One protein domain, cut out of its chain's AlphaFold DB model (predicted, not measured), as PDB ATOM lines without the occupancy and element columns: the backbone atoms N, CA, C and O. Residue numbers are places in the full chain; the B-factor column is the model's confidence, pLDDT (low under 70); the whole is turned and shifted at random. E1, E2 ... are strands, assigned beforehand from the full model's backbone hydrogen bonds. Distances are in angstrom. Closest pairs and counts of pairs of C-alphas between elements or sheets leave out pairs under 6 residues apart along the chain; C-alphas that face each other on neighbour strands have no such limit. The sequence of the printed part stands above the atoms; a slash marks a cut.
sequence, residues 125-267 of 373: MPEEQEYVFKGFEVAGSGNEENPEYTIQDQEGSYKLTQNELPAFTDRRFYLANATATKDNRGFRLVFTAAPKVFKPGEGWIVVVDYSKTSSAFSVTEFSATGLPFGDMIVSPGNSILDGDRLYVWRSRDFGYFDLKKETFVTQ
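What this domain is: This is residues 125 to 267 of the 373 residues of an uncharacterized protein of Bacillus sp. FJAT-27264 (UniProt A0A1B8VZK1). Three four-stranded sheets are stacked as layers, with the twisted sheet E5 to E8 in the middle, E1 to E4 over one of its faces and E9 to E12 over the other. The layers are only partly face to face, and their strands are turned against each other. The printed part has 143 residues with no named helix and twelve named strands, E1 to E12 in order along the chain; each sheet keeps chain order and is antiparallel. The class is all strand, and the whole is compact, with a radius of gyration of the C-alphas of 14.4 A and spans of 41 by 31 by 27 A.

How they stand to each other: The largest sheet is a meander, each strand the antiparallel neighbour of the one before: E5, residues 171 to 180, E6, 186 to 195, E7, 204 to 211, and E8, 216 to 223. E5 bends by 55 degrees at residue 177. N 190 and O 177 are 2.9 A apart between E5 and E6, N 189 and O 208 2.8 A between E6 and E7, and N 207 and O 220 2.8 A between E7 and E8, each within hydrogen-bond range. A second meander holds E1, residues 129 to 133, E2, 136 to 143, E3, 146 to 153, and E4, 157 to 161. There N 131 and O 138, N 139 and O 150, and N 151 and O 158 are each 2.8 A apart. This sheet and the largest one are face to face, their strands at 29 degrees; the closest C-alphas of E1 and E5, those of Phe 133 and Thr 179, are 6.6 A apart. The third meander holds E9, residues 240 to 242, E10, 245 to 250, E11, 253 to 258, and E12, 263 to 266. There N 242 and O 245 are 2.9 A apart, N 250 and O 253 2.8 A, and N 258 and O 263 2.9 A. It is face to face with the largest sheet, strands at 46 degrees; the closest C-alphas of E5 and E9, those of Asn 177 and Leu 241, are 6.2 A apart.

Where its parts are: E6 measures 28.7 A from first to last C-alpha, E5 25.5 A, E8 23.7 A, E3 23.0 A, and E2 and E7 22.6 A each. E1 begins at C-alpha 129, (132.667, 111.346, 107.329), and E12 ends at C-alpha 266, (136.633, 112.502, 135.970).

The domain as a whole: The two C-alphas farthest apart, those of Thr 213 and Arg 252, are 41.4 A apart. The printed part has no cut. The link E8 to E9, residues 224 to 239, is long. The mean pLDDT of the printed part is 80.3, and residues 225 to 233 are among those under 70.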
ATOM      1  N   MET A 125     132.006 107.791 100.233       45.50
ATOM      2  CA  MET A 125     132.536 109.074  99.793       45.50
ATOM      3  C   MET A 125     134.045 109.100 100.100       45.50
ATOM      4  O   MET A 125     134.428 108.836 101.238       45.50
ATOM      5  N   PRO A 126     134.925 109.413  99.132       40.62
ATOM      6  CA  PRO A 126     136.379 109.337  99.322       40.62
ATOM      7  C   PRO A 126     136.962 110.271 100.401       40.62
ATOM      8  O   PRO A 126     138.090 110.052 100.832       40.62
ATOM      9  N   GLU A 127     136.225 111.311 100.811       48.28
ATOM     10  CA  GLU A 127     136.711 112.384 101.697       48.28
ATOM     11  C   GLU A 127     135.701 112.792 102.793       48.28
ATOM     12  O   GLU A 127     135.990 113.690 103.582       48.28
ATOM     13  N   GLU A 128     134.525 112.153 102.874       57.69
ATOM     14  CA  GLU A 128     133.436 112.563 103.779       57.69
ATOM     15  C   GLU A 128     133.295 111.604 104.969       57.69
ATOM     16  O   GLU A 128     133.427 110.387 104.831       57.69
ATOM     17  N   GLN A 129     133.011 112.151 106.155       68.62
ATOM     18  CA  GLN A 129     132.667 111.346 107.329       68.62
ATOM     19  C   GLN A 129     131.148 111.172 107.384       68.62
ATOM     20  O   GLN A 129     130.433 112.119 107.712       68.62
ATOM     21  N   GLU A 130     130.654 109.976 107.067       76.50
ATOM     22  CA  GLU A 130     129.239 109.620 107.199       76.50
ATOM     23  C   GLU A 130     129.012 108.830 108.494       76.50
ATOM     24  O   GLU A 130     129.675 107.825 108.757       76.50
ATOM     25  N   TYR A 131     128.076 109.298 109.316       81.25
ATOM     26  CA  TYR A 131     127.702 108.674 110.581       81.25
ATOM     27  C   TYR A 131     126.194 108.448 110.635       81.25
ATOM     28  O   TYR A 131     125.404 109.357 110.379       81.25
ATOM     29  N   VAL A 132     125.791 107.243 111.030       83.31
ATOM     30  CA  VAL A 132     124.382 106.863 111.178       83.31
ATOM     31  C   VAL A 132     123.996 106.916 112.660       83.31
ATOM     32  O   VAL A 132     124.691 106.355 113.507       83.31
ATOM     33  N   PHE A 133     122.883 107.580 112.982       85.00
ATOM     34  CA  PHE A 133     122.326 107.713 114.334       85.00
ATOM     35  C   PHE A 133     120.856 107.262 114.382       85.00
ATOM     36  O   PHE A 133     120.268 106.850 113.378       85.00
ATOM     37  N   LYS A 134     120.209 107.338 115.560       83.00
ATOM     38  CA  LYS A 134     118.799 106.938 115.703       83.00
ATOM     39  C   LYS A 134     117.905 107.853 114.880       83.00
ATOM     40  O   LYS A 134     117.594 108.958 115.311       83.00
ATOM     41  N   GLY A 135     117.423 107.355 113.750       81.50
ATOM     42  CA  GLY A 135     116.427 108.051 112.940       81.50
ATOM     43  C   GLY A 135     116.972 109.183 112.069       81.50
ATOM     44  O   GLY A 135     116.164 109.855 111.436       81.50
ATOM     45  N   PHE A 136     118.291 109.387 112.014       86.75
ATOM     46  CA  PHE A 136     118.929 110.344 111.110       86.75
ATOM     47  C   PHE A 136     120.388 109.967 110.830       86.75
ATOM     48  O   PHE A 136     121.015 109.224 111.583       86.75
ATOM     49  N   GLU A 137     120.923 110.516 109.753       87.69
ATOM     50  CA  GLU A 137     122.292 110.357 109.277       87.69
ATOM     51  C   GLU A 137     122.961 111.735 109.248       87.69
ATOM     52  O   GLU A 137     122.299 112.757 109.054       87.69
ATOM     53  N   VAL A 138     124.271 111.777 109.475       87.00
ATOM     54  CA  VAL A 138     125.080 112.993 109.383       87.00
ATOM     55  C   VAL A 138     126.251 112.722 108.455       87.00
ATOM     56  O   VAL A 138     127.107 111.902 108.770       87.00
ATOM     57  N   ALA A 139     126.305 113.445 107.343       85.12
ATOM     58  CA  ALA A 139     127.426 113.437 106.415       85.12
ATOM     59  C   ALA A 139     128.196 114.754 106.543       85.12
ATOM     60  O   ALA A 139     127.645 115.830 106.306       85.12
ATOM     61  N   GLY A 140     129.458 114.676 106.957       78.69
ATOM     62  CA  GLY A 140     130.384 115.803 106.948       78.69
ATOM     63  C   GLY A 140     131.087 115.902 105.599       78.69
ATOM     64  O   GLY A 140     131.807 114.980 105.228       78.69
ATOM     65  N   SER A 141     130.910 117.017 104.900       72.38
ATOM     66  CA  SER A 141     131.571 117.348 103.640       72.38
ATOM     67  C   SER A 141     132.343 118.670 103.752       72.38
ATOM     68  O   SER A 141     132.227 119.416 104.727       72.38
ATOM     69  N   GLY A 142     133.183 118.964 102.761       62.09
ATOM     70  CA  GLY A 142     134.008 120.174 102.738       62.09
ATOM     71  C   GLY A 142     135.439 119.951 103.229       62.09
ATOM     72  O   GLY A 142     135.913 118.825 103.338       62.09
ATOM     73  N   ASN A 143     136.166 121.043 103.470       64.25
ATOM     74  CA  ASN A 143     137.563 121.007 103.913       64.25
ATOM     75  C   ASN A 143     137.706 121.589 105.328       64.25
ATOM     76  O   ASN A 143     136.767 122.180 105.858       64.25
ATOM     77  N   GLU A 144     138.894 121.472 105.935       60.88
ATOM     78  CA  GLU A 144     139.171 122.030 107.274       60.88
ATOM     79  C   GLU A 144     138.865 123.539 107.393       60.88
ATOM     80  O   GLU A 144     138.763 124.075 108.498       60.88
ATOM     81  N   GLU A 145     138.764 124.252 106.267       61.53
ATOM     82  CA  GLU A 145     138.480 125.679 106.242       61.53
ATOM     83  C   GLU A 145     136.990 126.002 106.213       61.53
ATOM     84  O   GLU A 145     136.630 127.003 106.823       61.53
ATOM     85  N   ASN A 146     136.171 125.163 105.570       69.56
ATOM     86  CA  ASN A 146     134.727 125.321 105.408       69.56
ATOM     87  C   ASN A 146     134.018 123.969 105.610       69.56
ATOM     88  O   ASN A 146     133.595 123.351 104.626       69.56
ATOM     89  N   PRO A 147     133.903 123.479 106.855       74.12
ATOM     90  CA  PRO A 147     133.159 122.258 107.120       74.12
ATOM     91  C   PRO A 147     131.659 122.487 106.878       74.12
ATOM     92  O   PRO A 147     131.079 123.478 107.337       74.12
ATOM     93  N   GLU A 148     131.031 121.548 106.180       83.00
ATOM     94  CA  GLU A 148     129.588 121.457 105.979       83.00
ATOM     95  C   GLU A 148     129.106 120.122 106.546       83.00
ATOM     96  O   GLU A 148     129.707 119.081 106.314       83.00
ATOM     97  N   TYR A 149     128.011 120.137 107.299       85.94
ATOM     98  CA  TYR A 149     127.371 118.912 107.764       85.94
ATOM     99  C   TYR A 149     125.958 118.853 107.202       85.94
ATOM    100  O   TYR A 149     125.144 119.748 107.430       85.94
ATOM    101  N   THR A 150     125.661 117.791 106.465       88.56
ATOM    102  CA  THR A 150     124.311 117.472 106.013       88.56
ATOM    103  C   THR A 150     123.705 116.466 106.977       88.56
ATOM    104  O   THR A 150     124.218 115.364 107.136       88.56
ATOM    105  N   ILE A 151     122.608 116.849 107.618       89.88
ATOM    106  CA  ILE A 151     121.798 115.992 108.474       89.88
ATOM    107  C   ILE A 151     120.596 115.537 107.657       89.88
ATOM    108  O   ILE A 151     119.856 116.369 107.135       89.88
ATOM    109  N   GLN A 152     120.389 114.234 107.535       88.94
ATOM    110  CA  GLN A 152     119.290 113.666 106.765       88.94
ATOM    111  C   GLN A 152     118.437 112.758 107.644       88.94
ATOM    112  O   GLN A 152     118.954 111.877 108.321       88.94
ATOM    113  N   ASP A 153     117.125 112.957 107.624       87.81
ATOM    114  CA  ASP A 153     116.163 112.099 108.308       87.81
ATOM    115  C   ASP A 153     114.986 111.744 107.380       87.81
ATOM    116  O   ASP A 153     115.032 111.963 106.168       87.81
ATOM    117  N   GLN A 154     113.922 111.159 107.935       84.12
ATOM    118  CA  GLN A 154     112.722 110.816 107.161       84.12
ATOM    119  C   GLN A 154     111.905 112.038 106.703       84.12
ATOM    120  O   GLN A 154     111.098 111.911 105.783       84.12
ATOM    121  N   GLU A 155     112.069 113.193 107.348       84.88
ATOM    122  CA  GLU A 155     111.294 114.411 107.094       84.88
ATOM    123  C   GLU A 155     111.999 115.348 106.102       84.88
ATOM    124  O   GLU A 155     111.334 116.127 105.414       84.88
ATOM    125  N   GLY A 156     113.325 115.258 105.974       86.12
ATOM    126  CA  GLY A 156     114.080 116.017 104.991       86.12
ATOM    127  C   GLY A 156     115.593 116.008 105.196       86.12
ATOM    128  O   GLY A 156     116.180 115.136 105.831       86.12
ATOM    129  N   SER A 157     116.230 117.009 104.594       88.44
ATOM    130  CA  SER A 157     117.662 117.261 104.700       88.44
ATOM    131  C   SER A 157     117.884 118.668 105.240       88.44
ATOM    132  O   SER A 157     117.269 119.631 104.778       88.44
ATOM    133  N   TYR A 158     118.773 118.767 106.217       87.81
ATOM    134  CA  TYR A 158     119.160 119.992 106.891       87.81
ATOM    135  C   TYR A 158     120.651 120.186 106.694       87.81
ATOM    136  O   TYR A 158     121.434 119.252 106.848       87.81
ATOM    137  N   LYS A 159     121.052 121.406 106.362       86.56
ATOM    138  CA  LYS A 159     122.462 121.752 106.244       86.56
ATOM    139  C   LYS A 159     122.871 122.586 107.436       86.56
ATOM    140  O   LYS A 159     122.122 123.458 107.864       86.56
ATOM    141  N   LEU A 160     124.054 122.284 107.942       83.88
ATOM    142  CA  LEU A 160     124.751 123.073 108.930       83.88
ATOM    143  C   LEU A 160     126.057 123.544 108.304       83.88
ATOM    144  O   LEU A 160     126.951 122.743 108.024       83.88
ATOM    145  N   THR A 161     126.152 124.845 108.071       77.62
ATOM    146  CA  THR A 161     127.324 125.471 107.458       77.62
ATOM    147  C   THR A 161     128.095 126.303 108.476       77.62
ATOM    148  O   THR A 161     127.527 126.838 109.429       77.62
ATOM    149  N   GLN A 162     129.400 126.484 108.262       68.25
ATOM    150  CA  GLN A 162     130.229 127.357 109.103       68.25
ATOM    151  C   GLN A 162     129.676 128.791 109.221       68.25
ATOM    152  O   GLN A 162     129.783 129.403 110.280       68.25
ATOM    153  N   ASN A 163     129.038 129.321 108.171       65.31
ATOM    154  CA  ASN A 163     128.448 130.667 108.185       65.31
ATOM    155  C   ASN A 163     127.294 130.810 109.189       65.31
ATOM    156  O   ASN A 163     126.990 131.919 109.626       65.31
ATOM    157  N   GLU A 164     126.652 129.703 109.557       65.75
ATOM    158  CA  GLU A 164     125.567 129.675 110.538       65.75
ATOM    159  C   GLU A 164     126.093 129.554 111.974       65.75
ATOM    160  O   GLU A 164     125.348 129.788 112.925       65.75
ATOM    161  N   LEU A 165     127.385 129.246 112.143       69.44
ATOM    162  CA  LEU A 165     128.012 128.989 113.432       69.44
ATOM    163  C   LEU A 165     129.289 129.825 113.599       69.44
ATOM    164  O   LEU A 165     130.374 129.365 113.257       69.44
ATOM    165  N   PRO A 166     129.222 131.015 114.229       70.69
ATOM    166  CA  PRO A 166     130.414 131.806 114.557       70.69
ATOM    167  C   PRO A 166     131.472 131.009 115.331       70.69
ATOM    168  O   PRO A 166     132.670 131.216 115.132       70.69
ATOM    169  N   ALA A 167     131.016 130.050 116.148       71.31
ATOM    170  CA  ALA A 167     131.844 129.092 116.873       71.31
ATOM    171  C   ALA A 167     132.810 128.320 115.963       71.31
ATOM    172  O   ALA A 167     133.829 127.860 116.469       71.31
ATOM    173  N   PHE A 168     132.511 128.201 114.659       72.38
ATOM    174  CA  PHE A 168     133.265 127.422 113.677       72.38
ATOM    175  C   PHE A 168     134.418 128.192 113.011       72.38
ATOM    176  O   PHE A 168     135.171 127.643 112.204       72.38
ATOM    177  N   THR A 169     134.594 129.469 113.346       76.56
ATOM    178  CA  THR A 169     135.634 130.320 112.752       76.56
ATOM    179  C   THR A 169     137.008 130.006 113.366       76.56
ATOM    180  O   THR A 169     137.124 129.848 114.579       76.56
ATOM    181  N   ASP A 170     138.058 129.913 112.539       77.50
ATOM    182  CA  ASP A 170     139.472 129.723 112.941       77.50
ATOM    183  C   ASP A 170     139.802 128.484 113.800       77.50
ATOM    184  O   ASP A 170     140.870 128.384 114.421       77.50
ATOM    185  N   ARG A 171     138.921 127.485 113.794       80.38
ATOM    186  CA  ARG A 171     139.050 126.244 114.565       80.38
ATOM    187  C   ARG A 171     138.842 125.028 113.653       80.38
ATOM    188  O   ARG A 171     138.229 125.142 112.596       80.38
ATOM    189  N   ARG A 172     139.376 123.873 114.049       79.81
ATOM    190  CA  ARG A 172     139.061 122.563 113.455       79.81
ATOM    191  C   ARG A 172     137.947 121.924 114.273       79.81
ATOM    192  O   ARG A 172     137.995 122.030 115.499       79.81
ATOM    193  N   PHE A 173     136.995 121.269 113.614       81.00
ATOM    194  CA  PHE A 173     135.832 120.639 114.247       81.00
ATOM    195  C   PHE A 173     135.754 119.184 113.873       81.00
ATOM    196  O   PHE A 173     135.926 118.832 112.709       81.00
ATOM    197  N   TYR A 174     135.394 118.375 114.854       81.62
ATOM    198  CA  TYR A 174     135.099 116.976 114.646       81.62
ATOM    199  C   TYR A 174     133.804 116.648 115.359       81.62
ATOM    200  O   TYR A 174     133.633 116.991 116.536       81.62
ATOM    201  N   LEU A 175     132.881 116.011 114.640       86.31
ATOM    202  CA  LEU A 175     131.677 115.478 115.254       86.31
ATOM    203  C   LEU A 175     132.110 114.441 116.287       86.31
ATOM    204  O   LEU A 175     132.710 113.435 115.934       86.31
ATOM    205  N   ALA A 176     131.824 114.701 117.558       88.12
ATOM    206  CA  ALA A 176     132.079 113.754 118.627       88.12
ATOM    207  C   ALA A 176     130.934 112.754 118.709       88.12
ATOM    208  O   ALA A 176     131.170 111.558 118.747       88.12
ATOM    209  N   ASN A 177     129.686 113.223 118.716       90.31
ATOM    210  CA  ASN A 177     128.517 112.352 118.767       90.31
ATOM    211  C   ASN A 177     127.242 113.112 118.377       90.31
ATOM    212  O   ASN A 177     127.257 114.340 118.257       90.31
ATOM    213  N   ALA A 178     126.128 112.397 118.236       91.19
ATOM    214  CA  ALA A 178     124.826 112.995 117.995       91.19
ATOM    215  C   ALA A 178     123.682 112.143 118.553       91.19
ATOM    216  O   ALA A 178     123.791 110.929 118.710       91.19
ATOM    217  N   THR A 179     122.549 112.784 118.829       90.12
ATOM    218  CA  THR A 179     121.318 112.093 119.221       90.12
ATOM    219  C   THR A 179     120.079 112.863 118.778       90.12
ATOM    220  O   THR A 179     120.108 114.085 118.640       90.12
ATOM    221  N   ALA A 180     118.972 112.160 118.559       88.19
ATOM    222  CA  ALA A 180     117.687 112.802 118.317       88.19
ATOM    223  C   ALA A 180     117.172 113.383 119.640       88.19
ATOM    224  O   ALA A 180     117.293 112.759 120.697       88.19
ATOM    225  N   THR A 181     116.584 114.576 119.602       83.88
ATOM    226  CA  THR A 181     115.956 115.142 120.800       83.88
ATOM    227  C   THR A 181     114.643 114.417 121.103       83.88
ATOM    228  O   THR A 181     114.095 113.680 120.275       83.88
ATOM    229  N   LYS A 182     114.134 114.593 122.328       78.19
ATOM    230  CA  LYS A 182     112.919 113.920 122.801       78.19
ATOM    231  C   LYS A 182     111.762 114.074 121.802       78.19
ATOM    232  O   LYS A 182     111.513 115.163 121.284       78.19
ATOM    233  N   ASP A 183     111.057 112.971 121.561       75.06
ATOM    234  CA  ASP A 183     109.939 112.863 120.615       75.06
ATOM    235  C   ASP A 183     110.305 113.227 119.160       75.06
ATOM    236  O   ASP A 183     109.440 113.658 118.401       75.06
ATOM    237  N   ASN A 184     111.580 113.082 118.771       71.88
ATOM    238  CA  ASN A 184     112.091 113.365 117.423       71.88
ATOM    239  C   ASN A 184     111.836 114.809 116.944       71.88
ATOM    240  O   ASN A 184     111.739 115.077 115.747       71.88
ATOM    241  N   ARG A 185     111.727 115.768 117.873       83.81
ATOM    242  CA  ARG A 185     111.443 117.182 117.554       83.81
ATOM    243  C   ARG A 185     112.652 117.942 117.005       83.81
ATOM    244  O   ARG A 185     112.561 119.146 116.762       83.81
ATOM    245  N   GLY A 186     113.785 117.269 116.845       90.69
ATOM    246  CA  GLY A 186     115.068 117.891 116.584       90.69
ATOM    247  C   GLY A 186     116.236 116.931 116.740       90.69
ATOM    248  O   GLY A 186     116.053 115.743 117.008       90.69
ATOM    249  N   PHE A 187     117.438 117.487 116.639       91.56
ATOM    250  CA  PHE A 187     118.696 116.759 116.782       91.56
ATOM    251  C   PHE A 187     119.652 117.545 117.661       91.56
ATOM    252  O   PHE A 187     119.637 118.773 117.650       91.56
ATOM    253  N   ARG A 188     120.498 116.828 118.388       93.06
ATOM    254  CA  ARG A 188     121.651 117.362 119.094       93.06
ATOM    255  C   ARG A 188     122.902 116.815 118.438       93.06
ATOM    256  O   ARG A 188     123.075 115.601 118.373       93.06
ATOM    257  N   LEU A 189     123.781 117.707 118.013       92.38
ATOM    258  CA  LEU A 189     125.125 117.392 117.552       92.38
ATOM    259  C   LEU A 189     126.115 117.924 118.585       92.38
ATOM    260  O   LEU A 189     125.983 119.055 119.053       92.38
ATOM    261  N   VAL A 190     127.107 117.119 118.945       92.44
ATOM    262  CA  VAL A 190     128.179 117.531 119.850       92.44
ATOM    263  C   VAL A 190     129.490 117.430 119.099       92.44
ATOM    264  O   VAL A 190     129.843 116.369 118.591       92.44
ATOM    265  N   PHE A 191     130.218 118.537 119.044       88.94
ATOM    266  CA  PHE A 191     131.504 118.646 118.381       88.94
ATOM    267  C   PHE A 191     132.608 118.868 119.406       88.94
ATOM    268  O   PHE A 191     132.428 119.581 120.397       88.94
ATOM    269  N   THR A 192     133.779 118.307 119.120       85.94
ATOM    270  CA  THR A 192     135.030 118.801 119.694       85.94
ATOM    271  C   THR A 192     135.658 119.796 118.737       85.94
ATOM    272  O   THR A 192     135.603 119.626 117.517       85.94
ATOM    273  N   ALA A 193     136.250 120.846 119.295       83.88
ATOM    274  CA  ALA A 193     136.902 121.885 118.520       83.88
ATOM    275  C   ALA A 193     138.278 122.224 119.080       83.88
ATOM    276  O   ALA A 193     138.455 122.303 120.294       83.88
ATOM    277  N   ALA A 194     139.237 122.490 118.197       81.56
ATOM    278  CA  ALA A 194     140.591 122.894 118.564       81.56
ATOM    279  C   ALA A 194     141.074 124.056 117.681       81.56
ATOM    280  O   ALA A 194     140.581 124.223 116.562       81.56
ATOM    281  N   PRO A 195     142.044 124.871 118.133       80.75
ATOM    282  CA  PRO A 195     142.615 125.914 117.288       80.75
ATOM    283  C   PRO A 195     143.280 125.316 116.037       80.75
ATOM    284  O   PRO A 195     143.917 124.264 116.110       80.75
ATOM    285  N   LYS A 196     143.200 126.002 114.884       79.50
ATOM    286  CA  LYS A 196     143.875 125.547 113.649       79.50
ATOM    287  C   LYS A 196     145.387 125.393 113.820       79.50
ATOM    288  O   LYS A 196     145.975 124.460 113.278       79.50
ATOM    289  N   VAL A 197     146.011 126.284 114.584       81.81
ATOM    290  CA  VAL A 197     147.403 126.134 115.016       81.81
ATOM    291  C   VAL A 197     147.391 125.389 116.337       81.81
ATOM    292  O   VAL A 197     146.933 125.941 117.333       81.81
ATOM    293  N   PHE A 198     147.878 124.145 116.335       73.62
ATOM    294  CA  PHE A 198     147.845 123.293 117.517       73.62
ATOM    295  C   PHE A 198     148.466 123.993 118.728       73.62
ATOM    296  O   PHE A 198     149.614 124.443 118.693       73.62
ATOM    297  N   LYS A 199     147.694 124.046 119.810       73.56
ATOM    298  CA  LYS A 199     148.141 124.517 121.113       73.56
ATOM    299  C   LYS A 199     147.713 123.494 122.161       73.56
ATOM    300  O   LYS A 199     146.511 123.293 122.342       73.56
ATOM    301  N   PRO A 200     148.668 122.838 122.839       70.94
ATOM    302  CA  PRO A 200     148.352 121.849 123.856       70.94
ATOM    303  C   PRO A 200     147.391 122.402 124.913       70.94
ATOM    304  O   PRO A 200     147.626 123.474 125.469       70.94
ATOM    305  N   GLY A 201     146.327 121.654 125.201       68.56
ATOM    306  CA  GLY A 201     145.356 121.990 126.244       68.56
ATOM    307  C   GLY A 201     144.317 123.051 125.868       68.56
ATOM    308  O   GLY A 201     143.432 123.305 126.685       68.56
ATOM    309  N   GLU A 202     144.375 123.635 124.667       79.06
ATOM    310  CA  GLU A 202     143.317 124.507 124.149       79.06
ATOM    311  C   GLU A 202     142.301 123.708 123.326       79.06
ATOM    312  O   GLU A 202     142.638 123.113 122.304       79.06
ATOM    313  N   GLY A 203     141.035 123.792 123.728       83.94
ATOM    314  CA  GLY A 203     139.914 123.512 122.845       83.94
ATOM    315  C   GLY A 203     138.562 123.575 123.548       83.94
ATOM    316  O   GLY A 203     138.458 124.036 124.692       83.94
ATOM    317  N   TRP A 204     137.518 123.179 122.826       87.69
ATOM    318  CA  TRP A 204     136.126 123.445 123.178       87.69
ATOM    319  C   TRP A 204     135.228 122.248 122.901       87.69
ATOM    320  O   TRP A 204     135.478 121.459 121.987       87.69
ATOM    321  N   ILE A 205     134.149 122.168 123.673       89.62
ATOM    322  CA  ILE A 205     132.958 121.409 123.306       89.62
ATOM    323  C   ILE A 205     131.958 122.399 122.723       89.62
ATOM    324  O   ILE A 205     131.722 123.459 123.304       89.62
ATOM    325  N   VAL A 206     131.381 122.046 121.578       90.69
ATOM    326  CA  VAL A 206     130.324 122.822 120.927       90.69
ATOM    327  C   VAL A 206     129.098 121.936 120.777       90.69
ATOM    328  O   VAL A 206     129.150 120.893 120.132       90.69
ATOM    329  N   VAL A 207     127.994 122.350 121.388       92.94
ATOM    330  CA  VAL A 207     126.695 121.682 121.310       92.94
ATOM    331  C   VAL A 207     125.817 122.472 120.352       92.94
ATOM    332  O   VAL A 207     125.621 123.674 120.532       92.94
ATOM    333  N   VAL A 208     125.295 121.791 119.337       92.12
ATOM    334  CA  VAL A 208     124.369 122.346 118.353       92.12
ATOM    335  C   VAL A 208     123.054 121.592 118.471       92.12
ATOM    336  O   VAL A 208     122.960 120.423 118.103       92.12
ATOM    337  N   ASP A 209     122.038 122.274 118.982       91.88
ATOM    338  CA  ASP A 209     120.677 121.761 119.064       91.88
ATOM    339  C   ASP A 209     119.855 122.344 117.911       91.88
ATOM    340  O   ASP A 209     119.744 123.559 117.760       91.88
ATOM    341  N   TYR A 210     119.267 121.478 117.091       90.69
ATOM    342  CA  TYR A 210     118.340 121.842 116.028       90.69
ATOM    343  C   TYR A 210     116.906 121.545 116.451       90.69
ATOM    344  O   TYR A 210     116.603 120.437 116.888       90.69
ATOM    345  N   SER A 211     116.008 122.509 116.263       89.94
ATOM    346  CA  SER A 211     114.569 122.341 116.463       89.94
ATOM    347  C   SER A 211     113.858 122.288 115.116       89.94
ATOM    348  O   SER A 211     113.827 123.289 114.398       89.94
ATOM    349  N   LYS A 212     113.206 121.158 114.808       87.31
ATOM    350  CA  LYS A 212     112.359 121.015 113.609       87.31
ATOM    351  C   LYS A 212     111.128 121.918 113.667       87.31
ATOM    352  O   LYS A 212     110.632 122.360 112.642       87.31
ATOM    353  N   THR A 213     110.619 122.207 114.870       86.81
ATOM    354  CA  THR A 213     109.402 123.022 115.047       86.81
ATOM    355  C   THR A 213     109.634 124.491 114.701       86.81
ATOM    356  O   THR A 213     108.758 125.140 114.142       86.81
ATOM    357  N   SER A 214     110.802 125.026 115.056       87.88
ATOM    358  CA  SER A 214     111.163 126.423 114.788       87.88
ATOM    359  C   SER A 214     112.121 126.583 113.609       87.88
ATOM    360  O   SER A 214     112.470 127.713 113.282       87.88
ATOM    361  N   SER A 215     112.574 125.477 113.015       85.94
ATOM    362  CA  SER A 215     113.611 125.430 111.980       85.94
ATOM    363  C   SER A 215     114.844 126.263 112.340       85.94
ATOM    364  O   SER A 215     115.344 127.030 111.523       85.94
ATOM    365  N   ALA A 216     115.302 126.149 113.588       85.56
ATOM    366  CA  ALA A 216     116.363 126.993 114.128       85.56
ATOM    367  C   ALA A 216     117.401 126.170 114.890       85.56
ATOM    368  O   ALA A 216     117.055 125.201 115.571       85.56
ATOM    369  N   PHE A 217     118.654 126.612 114.796       86.31
ATOM    370  CA  PHE A 217     119.765 126.104 115.586       86.31
ATOM    371  C   PHE A 217     119.973 126.960 116.838       86.31
ATOM    372  O   PHE A 217     119.878 128.188 116.793       86.31
ATOM    373  N   SER A 218     120.315 126.308 117.943       88.50
ATOM    374  CA  SER A 218     120.898 126.935 119.123       88.50
ATOM    375  C   SER A 218     122.260 126.328 119.403       88.50
ATOM    376  O   SER A 218     122.443 125.117 119.286       88.50
ATOM    377  N   VAL A 219     123.206 127.183 119.780       89.44
ATOM    378  CA  VAL A 219     124.611 126.817 119.940       89.44
ATOM    379  C   VAL A 219     125.042 127.150 121.352       89.44
ATOM    380  O   VAL A 219     124.809 128.259 121.833       89.44
ATOM    381  N   THR A 220     125.692 126.202 122.009       90.38
ATOM    382  CA  THR A 220     126.366 126.417 123.287       90.38
ATOM    383  C   THR A 220     127.801 125.947 123.145       90.38
ATOM    384  O   THR A 220     128.048 124.859 122.630       90.38
ATOM    385  N   GLU A 221     128.754 126.770 123.570       90.31
ATOM    386  CA  GLU A 221     130.165 126.399 123.587       90.31
ATOM    387  C   GLU A 221     130.766 126.652 124.958       90.31
ATOM    388  O   GLU A 221     130.449 127.642 125.615       90.31
ATOM    389  N   PHE A 222     131.674 125.774 125.363       89.12
ATOM    390  CA  PHE A 222     132.451 125.964 126.575       89.12
ATOM    391  C   PHE A 222     133.862 125.420 126.399       89.12
ATOM    392  O   PHE A 222     134.125 124.518 125.596       89.12
ATOM    393  N   SER A 223     134.801 126.014 127.136       85.94
ATOM    394  CA  SER A 223     136.186 125.561 127.101       85.94
ATOM    395  C   SER A 223     136.290 124.180 127.727       85.94
ATOM    396  O   SER A 223     135.799 123.931 128.824       85.94
ATOM    397  N   ALA A 224     136.989 123.296 127.036       78.94
ATOM    398  CA  ALA A 224     137.309 121.970 127.513       78.94
ATOM    399  C   ALA A 224     138.827 121.853 127.607       78.94
ATOM    400  O   ALA A 224     139.488 121.171 126.824       78.94
ATOM    401  N   THR A 225     139.377 122.586 128.580       67.00
ATOM    402  CA  THR A 225     140.807 122.562 128.880       67.00
ATOM    403  C   THR A 225     141.225 121.153 129.224       67.00
ATOM    404  O   THR A 225     140.568 120.457 130.006       67.00
ATOM    405  N   GLY A 226     142.344 120.737 128.652       56.28
ATOM    406  CA  GLY A 226     142.654 119.336 128.665       56.28
ATOM    407  C   GLY A 226     142.236 118.731 127.359       56.28
ATOM    408  O   GLY A 226     142.896 119.079 126.411       56.28
ATOM    409  N   LEU A 227     141.214 117.874 127.290       60.38
ATOM    410  CA  LEU A 227     140.920 117.022 126.122       60.38
ATOM    411  C   LEU A 227     142.185 116.340 125.524       60.38
ATOM    412  O   LEU A 227     143.332 116.690 125.795       60.38
ATOM    413  N   PRO A 228     142.063 115.243 124.782       51.47
ATOM    414  CA  PRO A 228     143.214 114.686 124.091       51.47
ATOM    415  C   PRO A 228     143.447 115.502 122.810       51.47
ATOM    416  O   PRO A 228     143.361 114.964 121.718       51.47
ATOM    417  N   PHE A 229     143.665 116.820 122.897       49.50
ATOM    418  CA  PHE A 229     143.869 117.606 121.681       49.50
ATOM    419  C   PHE A 229     145.246 117.291 121.082       49.50
ATOM    420  O   PHE A 229     146.273 117.444 121.746       49.50
ATOM    421  N   GLY A 230     145.216 116.812 119.835       47.47
ATOM    422  CA  GLY A 230     146.284 116.207 119.031       47.47
ATOM    423  C   GLY A 230     145.641 115.357 117.915       47.47
ATOM    424  O   GLY A 230     144.466 115.563 117.618       47.47
ATOM    425  N   ASP A 231     146.346 114.366 117.358       41.72
ATOM    426  CA  ASP A 231     145.818 113.415 116.345       41.72
ATOM    427  C   ASP A 231     144.692 112.483 116.867       41.72
ATOM    428  O   ASP A 231     144.226 111.592 116.160       41.72
ATOM    429  N   MET A 232     144.225 112.673 118.108       52.22
ATOM    430  CA  MET A 232     143.145 111.896 118.719       52.22
ATOM    431  C   MET A 232     141.832 112.678 118.691       52.22
ATOM    432  O   MET A 232     141.499 113.452 119.588       52.22
ATOM    433  N   ILE A 233     141.078 112.448 117.626       63.91
ATOM    434  CA  ILE A 233     139.741 112.991 117.417       63.91
ATOM    435  C   ILE A 233     138.756 112.240 118.325       63.91
ATOM    436  O   ILE A 233     138.655 111.011 118.249       63.91
ATOM    437  N   VAL A 234     138.008 112.961 119.173       78.00
ATOM    438  CA  VAL A 234     136.775 112.388 119.738       78.00
ATOM    439  C   VAL A 234     135.798 112.267 118.579       78.00
ATOM    440  O   VAL A 234     135.446 113.271 117.962       78.00
ATOM    441  N   SER A 235     135.397 111.041 118.281       78.88
ATOM    442  CA  SER A 235     134.509 110.677 117.187       78.88
ATOM    443  C   SER A 235     133.336 109.848 117.713       78.88
ATOM    444  O   SER A 235     133.364 109.367 118.855       78.88
ATOM    445  N   PRO A 236     132.301 109.605 116.894       80.69
ATOM    446  CA  PRO A 236     131.183 108.757 117.298       80.69
ATOM    447  C   PRO A 236     131.617 107.305 117.545       80.69
ATOM    448  O   PRO A 236     130.965 106.572 118.289       80.69
ATOM    449  N   GLY A 237     132.754 106.890 116.970       77.19
ATOM    450  CA  GLY A 237     133.344 105.574 117.197       77.19
ATOM    451  C   GLY A 237     133.895 105.392 118.614       77.19
ATOM    452  O   GLY A 237     133.788 104.297 119.162       77.19
ATOM    453  N   ASN A 238     134.418 106.457 119.233       80.50
ATOM    454  CA  ASN A 238     135.111 106.397 120.526       80.50
ATOM    455  C   ASN A 238     134.463 107.238 121.645       80.50
ATOM    456  O   ASN A 238     135.111 107.545 122.649       80.50
ATOM    457  N   SER A 239     133.189 107.597 121.484       87.56
ATOM    458  CA  SER A 239     132.414 108.351 122.469       87.56
ATOM    459  C   SER A 239     130.972 107.851 122.574       87.56
ATOM    460  O   SER A 239     130.453 107.193 121.670       87.56
ATOM    461  N   ILE A 240     130.309 108.198 123.678       89.25
ATOM    462  CA  ILE A 240     128.871 107.971 123.873       89.25
ATOM    463  C   ILE A 240     128.238 109.252 124.388       89.25
ATOM    464  O   ILE A 240     128.725 109.842 125.354       89.25
ATOM    465  N   LEU A 241     127.130 109.651 123.770       89.81
ATOM    466  CA  LEU A 241     126.267 110.710 124.267       89.81
ATOM    467  C   LEU A 241     125.041 110.103 124.957       89.81
ATOM    468  O   LEU A 241     124.153 109.568 124.294       89.81
ATOM    469  N   ASP A 242     124.995 110.219 126.282       87.00
ATOM    470  CA  ASP A 242     123.861 109.816 127.114       87.00
ATOM    471  C   ASP A 242     123.237 111.054 127.775       87.00
ATOM    472  O   ASP A 242     123.789 111.654 128.704       87.00
ATOM    473  N   GLY A 243     122.101 111.496 127.231       86.50
ATOM    474  CA  GLY A 243     121.438 112.734 127.641       86.50
ATOM    475  C   GLY A 243     122.346 113.963 127.505       86.50
ATOM    476  O   GLY A 243     122.682 114.388 126.400       86.50
ATOM    477  N   ASP A 244     122.723 114.547 128.647       90.88
ATOM    478  CA  ASP A 244     123.622 115.707 128.744       90.88
ATOM    479  C   ASP A 244     125.073 115.302 129.088       90.88
ATOM    480  O   ASP A 244     125.855 116.137 129.541       90.88
ATOM    481  N   ARG A 245     125.449 114.025 128.934       92.25
ATOM    482  CA  ARG A 245     126.791 113.517 129.251       92.25
ATOM    483  C   ARG A 245     127.464 112.946 128.011       92.25
ATOM    484  O   ARG A 245     126.995 111.962 127.449       92.25
ATOM    485  N   LEU A 246     128.592 113.533 127.620       92.06
ATOM    486  CA  LEU A 246     129.461 112.975 126.581       92.06
ATOM    487  C   LEU A 246     130.610 112.208 127.243       92.06
ATOM    488  O   LEU A 246     131.576 112.822 127.700       92.06
ATOM    489  N   TYR A 247     130.499 110.882 127.302       91.62
ATOM    490  CA  TYR A 247     131.534 109.996 127.830       91.62
ATOM    491  C   TYR A 247     132.679 109.848 126.836       91.62
ATOM    492  O   TYR A 247     132.456 109.558 125.658       91.62
ATOM    493  N   VAL A 248     133.907 110.033 127.324       88.00
ATOM    494  CA  VAL A 248     135.131 109.971 126.519       88.00
ATOM    495  C   VAL A 248     136.303 109.418 127.324       88.00
ATOM    496  O   VAL A 248     136.343 109.488 128.556       88.00
ATOM    497  N   TRP A 249     137.314 108.952 126.602       81.62
ATOM    498  CA  TRP A 249     138.650 108.729 127.138       81.62
ATOM    499  C   TRP A 249     139.597 109.840 126.723       81.62
ATOM    500  O   TRP A 249     139.610 110.274 125.572       81.62
ATOM    501  N   ARG A 250     140.408 110.299 127.670       73.88
ATOM    502  CA  ARG A 250     141.321 111.421 127.499       73.88
ATOM    503  C   ARG A 250     142.684 111.070 128.072       73.88
ATOM    504  O   ARG A 250     142.871 111.186 129.274       73.88
ATOM    505  N   SER A 251     143.653 110.734 127.222       62.53
ATOM    506  CA  SER A 251     145.087 110.696 127.568       62.53
ATOM    507  C   SER A 251     145.403 110.087 128.947       62.53
ATOM    508  O   SER A 251     146.249 110.630 129.658       62.53
ATOM    509  N   ARG A 252     144.749 108.959 129.291       68.06
ATOM    510  CA  ARG A 252     144.817 108.213 130.573       68.06
ATOM    511  C   ARG A 252     143.785 108.557 131.653       68.06
ATOM    512  O   ARG A 252     143.867 107.995 132.730       68.06
ATOM    513  N   ASP A 253     142.808 109.407 131.381       75.31
ATOM    514  CA  ASP A 253     141.647 109.616 132.243       75.31
ATOM    515  C   ASP A 253     140.370 109.163 131.532       75.31
ATOM    516  O   ASP A 253     140.186 109.386 130.333       75.31
ATOM    517  N   PHE A 254     139.457 108.571 132.298       85.00
ATOM    518  CA  PHE A 254     138.095 108.294 131.865       85.00
ATOM    519  C   PHE A 254     137.128 109.269 132.538       85.00
ATOM    520  O   PHE A 254     137.272 109.577 133.725       85.00
ATOM    521  N   GLY A 255     136.137 109.757 131.799       89.50
ATOM    522  CA  GLY A 255     135.135 110.658 132.349       89.50
ATOM    523  C   GLY A 255     134.082 111.071 131.336       89.50
ATOM    524  O   GLY A 255     133.943 110.467 130.273       89.50
ATOM    525  N   TYR A 256     133.342 112.123 131.669       91.25
ATOM    526  CA  TYR A 256     132.373 112.717 130.757       91.25
ATOM    527  C   TYR A 256     132.378 114.241 130.827       91.25
ATOM    528  O   TYR A 256     132.661 114.835 131.869       91.25
ATOM    529  N   PHE A 257     132.022 114.882 129.715       91.06
ATOM    530  CA  PHE A 257     131.613 116.284 129.724       91.06
ATOM    531  C   PHE A 257     130.152 116.374 130.143       91.06
ATOM    532  O   PHE A 257     129.282 115.824 129.469       91.06
ATOM    533  N   ASP A 258     129.888 117.056 131.256       92.31
ATOM    534  CA  ASP A 258     128.545 117.463 131.659       92.31
ATOM    535  C   ASP A 258     128.176 118.683 130.809       92.31
ATOM    536  O   ASP A 258     128.611 119.800 131.088       92.31
ATOM    537  N   LEU A 259     127.417 118.462 129.734       92.00
ATOM    538  CA  LEU A 259     127.065 119.492 128.750       92.00
ATOM    539  C   LEU A 259     126.219 120.613 129.361       92.00
ATOM    540  O   LEU A 259     126.199 121.720 128.839       92.00
ATOM    541  N   LYS A 260     125.534 120.337 130.475       91.31
ATOM    542  CA  LYS A 260     124.699 121.308 131.184       91.31
ATOM    543  C   LYS A 260     125.495 122.148 132.176       91.31
ATOM    544  O   LYS A 260     125.182 123.317 132.377       91.31
ATOM    545  N   LYS A 261     126.467 121.538 132.859       91.50
ATOM    546  CA  LYS A 261     127.357 122.248 133.793       91.50
ATOM    547  C   LYS A 261     128.605 122.802 133.125       91.50
ATOM    548  O   LYS A 261     129.363 123.481 133.807       91.50
ATOM    549  N   GLU A 262     128.833 122.470 131.859       91.06
ATOM    550  CA  GLU A 262     129.969 122.933 131.062       91.06
ATOM    551  C   GLU A 262     131.320 122.546 131.691       91.06
ATOM    552  O   GLU A 262     132.290 123.300 131.674       91.06
ATOM    553  N   THR A 263     131.386 121.356 132.298       87.62
ATOM    554  CA  THR A 263     132.586 120.873 133.000       87.62
ATOM    555  C   THR A 263     132.901 119.422 132.666       87.62
ATOM    556  O   THR A 263     132.021 118.632 132.324       87.62
ATOM    557  N   PHE A 264     134.181 119.061 132.773       87.31
ATOM    558  CA  PHE A 264     134.616 117.670 132.707       87.31
ATOM    559  C   PHE A 264     134.590 117.040 134.102       87.31
ATOM    560  O   PHE A 264     135.166 117.583 135.050       87.31
ATOM    561  N   VAL A 265     133.952 115.878 134.204       89.00
ATOM    562  CA  VAL A 265     133.863 115.078 135.425       89.00
ATOM    563  C   VAL A 265     134.687 113.812 135.233       89.00
ATOM    564  O   VAL A 265     134.348 112.950 134.419       89.00
ATOM    565  N   THR A 266     135.774 113.692 135.993       87.62
ATOM    566  CA  THR A 266     136.633 112.502 135.970       87.62
ATOM    567  C   THR A 266     135.989 111.374 136.769       87.62
ATOM    568  O   THR A 266     135.547 111.579 137.897       87.62
ATOM    569  N   GLN A 267     136.000 110.164 136.216       89.81
ATOM    570  CA  GLN A 267     135.515 108.940 136.855       89.81
ATOM    571  C   GLN A 267     136.698 108.164 137.453       89.81
ATOM    572  O   GLN A 267     137.086 107.090 136.987       89.81
TER     573      GLN A 267